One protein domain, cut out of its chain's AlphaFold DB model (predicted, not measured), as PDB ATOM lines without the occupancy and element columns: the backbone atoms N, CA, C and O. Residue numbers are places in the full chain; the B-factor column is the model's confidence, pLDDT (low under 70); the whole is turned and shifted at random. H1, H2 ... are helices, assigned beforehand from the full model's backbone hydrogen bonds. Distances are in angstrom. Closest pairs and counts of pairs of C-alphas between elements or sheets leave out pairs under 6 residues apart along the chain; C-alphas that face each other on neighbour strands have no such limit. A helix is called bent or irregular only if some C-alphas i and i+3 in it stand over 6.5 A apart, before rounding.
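This is residues 16 to 73 of the 77 residues of an uncharacterized protein of Monaibacterium marinum (UniProt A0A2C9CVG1). The model is an open, flat U: the long straight helix H3 makes one arm, the shorter helix H1 makes the other, running back the opposite way with a gap between them. The short helix H2 and the loop after it make the bend at one end. The printed part has 58 residues with three named helices, in the order H1, H2, H3, and no named strand; the class is all helix. The whole is loose, with a radius of gyration of the C-alphas of 14.5 A, and spans 45 by 27 by 10 A.

Begin with H3, residues 48 to 71. Look across to H1, residues 16 to 29: the two are near each other, with 6 pairs of C-alphas within 10 A and no pair within 8 A. H2, residues 33 to 37, is close to H3 but not clearly touching; their closest C-alphas, those of Phe 37 and Ile 49, are 5.7 A apart. H1 and H2 meet only through their link, which is tight, with 3 residues. In the short link from H2 to H3, residues 42 to 43 pair with residues 46 to 47, antiparallel. In H2 and H3 every O i to N i+4 pair is within hydrogen-bond range; in H1 it is 7 of 10.

Find C-alpha 48 at (258.533, 136.097, 331.717); from there H3 runs 34.3 A to C-alpha 71 at (247.787, 124.564, 301.283). H1 starts at C-alpha 16, at (242.700, 131.531, 307.386), and runs 21.3 A to C-alpha 29; it is neither bent nor irregular, but only just: C-alphas 16 and 19 are 6.1 A apart. H2 measures 6.5 A.

The C-alphas farthest apart, those of Pro 40 and Gln 73, stand 45.1 A from each other. Residues 21 to 35 and 53 to 59 stand free. The printed part has no cut, and no link between its helices is long. The mean pLDDT of the printed part is 70.7; look for values under 70 at residues 16 to 40 and 71 to 73.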
ATOM      1  N   ASP A  16     241.606 132.116 306.592       56.22
ATOM      2  CA  ASP A  16     242.700 131.531 307.386       56.22
ATOM      3  C   ASP A  16     243.034 132.371 308.635       56.22
ATOM      4  O   ASP A  16     243.394 131.835 309.680       56.22
ATOM      5  N   GLY A  17     242.803 133.690 308.586       53.53
ATOM      6  CA  GLY A  17     242.871 134.564 309.765       53.53
ATOM      7  C   GLY A  17     241.650 134.465 310.691       53.53
ATOM      8  O   GLY A  17     241.732 134.833 311.863       53.53
ATOM      9  N   ALA A  18     240.522 133.945 310.192       57.97
ATOM     10  CA  ALA A  18     239.265 133.878 310.938       57.97
ATOM     11  C   ALA A  18     239.247 132.760 311.992       57.97
ATOM     12  O   ALA A  18     238.443 132.828 312.913       57.97
ATOM     13  N   VAL A  19     240.144 131.769 311.896       61.66
ATOM     14  CA  VAL A  19     240.319 130.710 312.911       61.66
ATOM     15  C   VAL A  19     241.215 131.173 314.068       61.66
ATOM     16  O   VAL A  19     241.016 130.770 315.210       61.66
ATOM     17  N   ILE A  20     242.155 132.085 313.806       63.34
ATOM     18  CA  ILE A  20     243.040 132.659 314.835       63.34
ATOM     19  C   ILE A  20     242.257 133.579 315.776       63.34
ATOM     20  O   ILE A  20     242.526 133.609 316.972       63.34
ATOM     21  N   LEU A  21     241.254 134.289 315.255       62.81
ATOM     22  CA  LEU A  21     240.438 135.236 316.015       62.81
ATOM     23  C   LEU A  21     239.686 134.601 317.211       62.81
ATOM     24  O   LEU A  21     239.818 135.131 318.313       62.81
ATOM     25  N   PRO A  22     238.958 133.469 317.076       66.00
ATOM     26  CA  PRO A  22     238.327 132.794 318.207       66.00
ATOM     27  C   PRO A  22     239.333 132.119 319.144       66.00
ATOM     28  O   PRO A  22     239.078 132.081 320.340       66.00
ATOM     29  N   ILE A  23     240.485 131.641 318.657       68.38
ATOM     30  CA  ILE A  23     241.545 131.083 319.520       68.38
ATOM     31  C   ILE A  23     242.158 132.190 320.386       68.38
ATOM     32  O   ILE A  23     242.331 132.010 321.589       68.38
ATOM     33  N   PHE A  24     242.422 133.356 319.791       66.69
ATOM     34  CA  PHE A  24     242.924 134.542 320.480       66.69
ATOM     35  C   PHE A  24     241.893 135.093 321.469       66.69
ATOM     36  O   PHE A  24     242.226 135.380 322.615       66.69
ATOM     37  N   ALA A  25     240.625 135.175 321.056       65.12
ATOM     38  CA  ALA A  25     239.529 135.582 321.924       65.12
ATOM     39  C   ALA A  25     239.329 134.599 323.088       65.12
ATOM     40  O   ALA A  25     239.199 135.046 324.219       65.12
ATOM     41  N   ALA A  26     239.376 133.284 322.851       68.06
ATOM     42  CA  ALA A  26     239.290 132.263 323.898       68.06
ATOM     43  C   ALA A  26     240.471 132.339 324.882       68.06
ATOM     44  O   ALA A  26     240.268 132.209 326.088       68.06
ATOM     45  N   PHE A  27     241.682 132.620 324.386       64.56
ATOM     46  CA  PHE A  27     242.855 132.906 325.221       64.56
ATOM     47  C   PHE A  27     242.663 134.163 326.079       64.56
ATOM     48  O   PHE A  27     243.027 134.166 327.252       64.56
ATOM     49  N   LEU A  28     242.069 135.216 325.512       62.97
ATOM     50  CA  LEU A  28     241.849 136.496 326.190       62.97
ATOM     51  C   LEU A  28     240.697 136.443 327.211       62.97
ATOM     52  O   LEU A  28     240.695 137.207 328.173       62.97
ATOM     53  N   ILE A  29     239.733 135.537 327.015       62.59
ATOM     54  CA  ILE A  29     238.555 135.364 327.880       62.59
ATOM     55  C   ILE A  29     238.827 134.494 329.109       62.59
ATOM     56  O   ILE A  29     238.055 134.543 330.063       62.59
ATOM     57  N   LEU A  30     239.920 133.727 329.125       64.50
ATOM     58  CA  LEU A  30     240.313 132.926 330.281       64.50
ATOM     59  C   LEU A  30     240.764 133.846 331.443       64.50
ATOM     60  O   LEU A  30     241.851 134.428 331.379       64.50
ATOM     61  N   PRO A  31     240.021 133.889 332.577       57.31
ATOM     62  CA  PRO A  31     240.411 134.636 333.778       57.31
ATOM     63  C   PRO A  31     241.809 134.314 334.365       57.31
ATOM     64  O   PRO A  31     242.368 135.190 335.031       57.31
ATOM     65  N   PRO A  32     242.430 133.119 334.179       58.06
ATOM     66  CA  PRO A  32     243.726 132.818 334.803       58.06
ATOM     67  C   PRO A  32     244.962 133.494 334.181       58.06
ATOM     68  O   PRO A  32     246.001 133.510 334.845       58.06
ATOM     69  N   PHE A  33     244.908 134.078 332.975       55.19
ATOM     70  CA  PHE A  33     246.121 134.645 332.348       55.19
ATOM     71  C   PHE A  33     246.699 135.838 333.116       55.19
ATOM     72  O   PHE A  33     247.917 135.974 333.226       55.19
ATOM     73  N   ILE A  34     245.847 136.644 333.755       53.03
ATOM     74  CA  ILE A  34     246.284 137.793 334.563       53.03
ATOM     75  C   ILE A  34     247.142 137.340 335.758       53.03
ATOM     76  O   ILE A  34     248.098 138.022 336.116       53.03
ATOM     77  N   LYS A  35     246.866 136.167 336.348       57.16
ATOM     78  CA  LYS A  35     247.645 135.652 337.490       57.16
ATOM     79  C   LYS A  35     249.002 135.077 337.083       57.16
ATOM     80  O   LYS A  35     249.943 135.185 337.861       57.16
ATOM     81  N   LEU A  36     249.126 134.522 335.875       56.56
ATOM     82  CA  LEU A  36     250.409 134.031 335.352       56.56
ATOM     83  C   LEU A  36     251.377 135.185 335.037       56.56
ATOM     84  O   LEU A  36     252.587 135.043 335.187       56.56
ATOM     85  N   PHE A  37     250.833 136.345 334.663       54.91
ATOM     86  CA  PHE A  37     251.581 137.583 334.440       54.91
ATOM     87  C   PHE A  37     251.808 138.420 335.707       54.91
ATOM     88  O   PHE A  37     252.687 139.276 335.719       54.91
ATOM     89  N   ALA A  38     251.052 138.159 336.776       55.25
ATOM     90  CA  ALA A  38     251.247 138.780 338.087       55.25
ATOM     91  C   ALA A  38     252.401 138.152 338.891       55.25
ATOM     92  O   ALA A  38     252.759 138.672 339.947       55.25
ATOM     93  N   ALA A  39     252.984 137.046 338.418       61.22
ATOM     94  CA  ALA A  39     254.180 136.474 339.014       61.22
ATOM     95  C   ALA A  39     255.407 137.296 338.568       61.22
ATOM     96  O   ALA A  39     255.693 137.337 337.368       61.22
ATOM     97  N   PRO A  40     256.155 137.939 339.487       63.91
ATOM     98  CA  PRO A  40     257.344 138.728 339.164       63.91
ATOM     99  C   PRO A  40     258.534 137.803 338.861       63.91
ATOM    100  O   PRO A  40     259.558 137.822 339.538       63.91
ATOM    101  N   VAL A  41     258.380 136.935 337.863       72.19
ATOM    102  CA  VAL A  41     259.420 136.018 337.408       72.19
ATOM    103  C   VAL A  41     260.106 136.655 336.211       72.19
ATOM    104  O   VAL A  41     259.485 136.941 335.184       72.19
ATOM    105  N   THR A  42     261.404 136.884 336.347       78.12
ATOM    106  CA  THR A  42     262.256 137.409 335.282       78.12
ATOM    107  C   THR A  42     263.201 136.320 334.797       78.12
ATOM    108  O   THR A  42     263.859 135.665 335.601       78.12
ATOM    109  N   VAL A  43     263.309 136.158 333.484       75.94
ATOM    110  CA  VAL A  43     264.252 135.259 332.817       75.94
ATOM    111  C   VAL A  43     265.347 136.128 332.205       75.94
ATOM    112  O   VAL A  43     265.058 136.956 331.348       75.94
ATOM    113  N   PHE A  44     266.594 136.003 332.676       79.62
ATOM    114  CA  PHE A  44     267.720 136.854 332.245       79.62
ATOM    115  C   PHE A  44     267.438 138.372 332.336       79.62
ATOM    116  O   PHE A  44     267.885 139.150 331.500       79.62
ATOM    117  N   GLY A  45     266.663 138.804 333.339       80.69
ATOM    118  CA  GLY A  45     266.249 140.206 333.507       80.69
ATOM    119  C   GLY A  45     265.066 140.637 332.629       80.69
ATOM    120  O   GLY A  45     264.554 141.741 332.798       80.69
ATOM    121  N   VAL A  46     264.579 139.767 331.741       79.19
ATOM    122  CA  VAL A  46     263.386 140.007 330.921       79.19
ATOM    123  C   VAL A  46     262.158 139.425 331.628       79.19
ATOM    124  O   VAL A  46     262.188 138.263 332.041       79.19
ATOM    125  N   PRO A  47     261.059 140.183 331.783       83.00
ATOM    126  CA  PRO A  47     259.834 139.654 332.371       83.00
ATOM    127  C   PRO A  47     259.340 138.426 331.603       83.00
ATOM    128  O   PRO A  47     259.238 138.464 330.374       83.00
ATOM    129  N   LEU A  48     258.991 137.352 332.319       80.06
ATOM    130  CA  LEU A  48     258.533 136.097 331.717       80.06
ATOM    131  C   LEU A  48     257.354 136.318 330.759       80.06
ATOM    132  O   LEU A  48     257.285 135.658 329.729       80.06
ATOM    133  N   ILE A  49     256.487 137.298 331.047       76.94
ATOM    134  CA  ILE A  49     255.401 137.698 330.149       76.94
ATOM    135  C   ILE A  49     255.885 138.049 328.742       76.94
ATOM    136  O   ILE A  49     255.263 137.631 327.771       76.94
ATOM    137  N   VAL A  50     256.982 138.798 328.624       77.94
ATOM    138  CA  VAL A  50     257.509 139.243 327.331       77.94
ATOM    139  C   VAL A  50     257.974 138.023 326.545       77.94
ATOM    140  O   VAL A  50     257.557 137.833 325.407       77.94
ATOM    141  N   VAL A  51     258.749 137.141 327.178       82.62
ATOM    142  CA  VAL A  51     259.198 135.879 326.568       82.62
ATOM    143  C   VAL A  51     258.004 135.028 326.125       82.62
ATOM    144  O   VAL A  51     258.006 134.496 325.017       82.62
ATOM    145  N   TRP A  52     256.960 134.954 326.952       76.25
ATOM    146  CA  TRP A  52     255.732 134.222 326.643       76.25
ATOM    147  C   TRP A  52     254.984 134.810 325.444       76.25
ATOM    148  O   TRP A  52     254.595 134.071 324.544       76.25
ATOM    149  N   LEU A  53     254.809 136.131 325.401       80.19
ATOM    150  CA  LEU A  53     254.144 136.842 324.305       80.19
ATOM    151  C   LEU A  53     254.885 136.648 322.984       80.19
ATOM    152  O   LEU A  53     254.270 136.271 321.989       80.19
ATOM    153  N   PHE A  54     256.203 136.857 322.982       81.12
ATOM    154  CA  PHE A  54     257.025 136.687 321.786       81.12
ATOM    155  C   PHE A  54     257.100 135.222 321.343       81.12
ATOM    156  O   PHE A  54     257.018 134.946 320.147       81.12
ATOM    157  N   GLY A  55     257.201 134.280 322.284       85.75
ATOM    158  CA  GLY A  55     257.193 132.846 321.999       85.75
ATOM    159  C   GLY A  55     255.864 132.378 321.410       85.75
ATOM    160  O   GLY A  55     255.851 131.702 320.383       85.75
ATOM    161  N   LEU A  56     254.742 132.792 322.006       80.50
ATOM    162  CA  LEU A  56     253.405 132.490 321.496       80.50
ATOM    163  C   LEU A  56     253.195 133.100 320.107       80.50
ATOM    164  O   LEU A  56     252.688 132.435 319.208       80.50
ATOM    165  N   TRP A  57     253.629 134.344 319.909       82.81
ATOM    166  CA  TRP A  57     253.546 135.017 318.617       82.81
ATOM    167  C   TRP A  57     254.376 134.302 317.539       82.81
ATOM    168  O   TRP A  57     253.868 134.047 316.447       82.81
ATOM    169  N   LEU A  58     255.608 133.888 317.852       84.94
ATOM    170  CA  LEU A  58     256.439 133.082 316.950       84.94
ATOM    171  C   LEU A  58     255.812 131.722 316.642       84.94
ATOM    172  O   LEU A  58     255.790 131.318 315.480       84.94
ATOM    173  N   ALA A  59     255.269 131.032 317.647       82.00
ATOM    174  CA  ALA A  59     254.579 129.762 317.451       82.00
ATOM    175  C   ALA A  59     253.396 129.918 316.482       82.00
ATOM    176  O   ALA A  59     253.250 129.119 315.559       82.00
ATOM    177  N   LEU A  60     252.606 130.989 316.624       76.62
ATOM    178  CA  LEU A  60     251.509 131.303 315.705       76.62
ATOM    179  C   LEU A  60     252.004 131.562 314.277       76.62
ATOM    180  O   LEU A  60     251.403 131.056 313.329       76.62
ATOM    181  N   ILE A  61     253.103 132.301 314.105       81.25
ATOM    182  CA  ILE A  61     253.703 132.548 312.783       81.25
ATOM    183  C   ILE A  61     254.178 131.247 312.143       81.25
ATOM    184  O   ILE A  61     253.930 131.025 310.958       81.25
ATOM    185  N   ILE A  62     254.847 130.386 312.909       84.12
ATOM    186  CA  ILE A  62     255.336 129.089 312.435       84.12
ATOM    187  C   ILE A  62     254.154 128.228 311.987       84.12
ATOM    188  O   ILE A  62     254.155 127.738 310.860       84.12
ATOM    189  N   ILE A  63     253.107 128.115 312.807       79.38
ATOM    190  CA  ILE A  63     251.882 127.375 312.468       79.38
ATOM    191  C   ILE A  63     251.235 127.937 311.199       79.38
ATOM    192  O   ILE A  63     250.934 127.177 310.279       79.38
ATOM    193  N   ALA A  64     251.066 129.257 311.110       78.38
ATOM    194  CA  ALA A  64     250.496 129.907 309.933       78.38
ATOM    195  C   ALA A  64     251.339 129.647 308.678       78.38
ATOM    196  O   ALA A  64     250.797 129.380 307.604       78.38
ATOM    197  N   ARG A  65     252.666 129.667 308.812       83.75
ATOM    198  CA  ARG A  65     253.590 129.349 307.727       83.75
ATOM    199  C   ARG A  65     253.473 127.888 307.293       83.75
ATOM    200  O   ARG A  65     253.397 127.631 306.095       83.75
ATOM    201  N   HIS A  66     253.445 126.941 308.227       82.25
ATOM    202  CA  HIS A  66     253.260 125.524 307.904       82.25
ATOM    203  C   HIS A  66     251.924 125.276 307.211       82.25
ATOM    204  O   HIS A  66     251.882 124.564 306.213       82.25
ATOM    205  N   LEU A  67     250.855 125.910 307.689       73.12
ATOM    206  CA  LEU A  67     249.535 125.803 307.082       73.12
ATOM    207  C   LEU A  67     249.516 126.392 305.665       73.12
ATOM    208  O   LEU A  67     248.974 125.777 304.752       73.12
ATOM    209  N   ALA A  68     250.171 127.535 305.452       76.31
ATOM    210  CA  ALA A  68     250.326 128.119 304.123       76.31
ATOM    211  C   ALA A  68     251.114 127.201 303.174       76.31
ATOM    212  O   ALA A  68     250.733 127.060 302.013       76.31
ATOM    213  N   HIS A  69     252.173 126.544 303.658       77.31
ATOM    214  CA  HIS A  69     252.916 125.561 302.868       77.31
ATOM    215  C   HIS A  69     252.076 124.319 302.551       77.31
ATOM    216  O   HIS A  69     252.081 123.881 301.405       77.31
ATOM    217  N   LEU A  70     251.312 123.805 303.516       72.81
ATOM    218  CA  LEU A  70     250.434 122.649 303.326       72.81
ATOM    219  C   LEU A  70     249.337 122.923 302.286       72.81
ATOM    220  O   LEU A  70     249.020 122.065 301.475       72.81
ATOM    221  N   LEU A  71     248.789 124.140 302.267       66.69
ATOM    222  CA  LEU A  71     247.787 124.564 301.283       66.69
ATOM    223  C   LEU A  71     248.389 124.900 299.905       66.69
ATOM    224  O   LEU A  71     247.656 124.969 298.921       66.69
ATOM    225  N   THR A  72     249.704 125.135 299.841       68.00
ATOM    226  CA  THR A  72     250.454 125.421 298.604       68.00
ATOM    227  C   THR A  72     251.055 124.159 297.983       68.00
ATOM    228  O   THR A  72     251.638 124.255 296.912       68.00
ATOM    229  N   GLN A  73     250.888 122.984 298.598       61.34
ATOM    230  CA  GLN A  73     250.946 121.701 297.896       61.34
ATOM    231  C   GLN A  73     249.530 121.375 297.390       61.34
ATOM    232  O   GLN A  73     248.779 120.678 298.075       61.34
TER     233      GLN A  73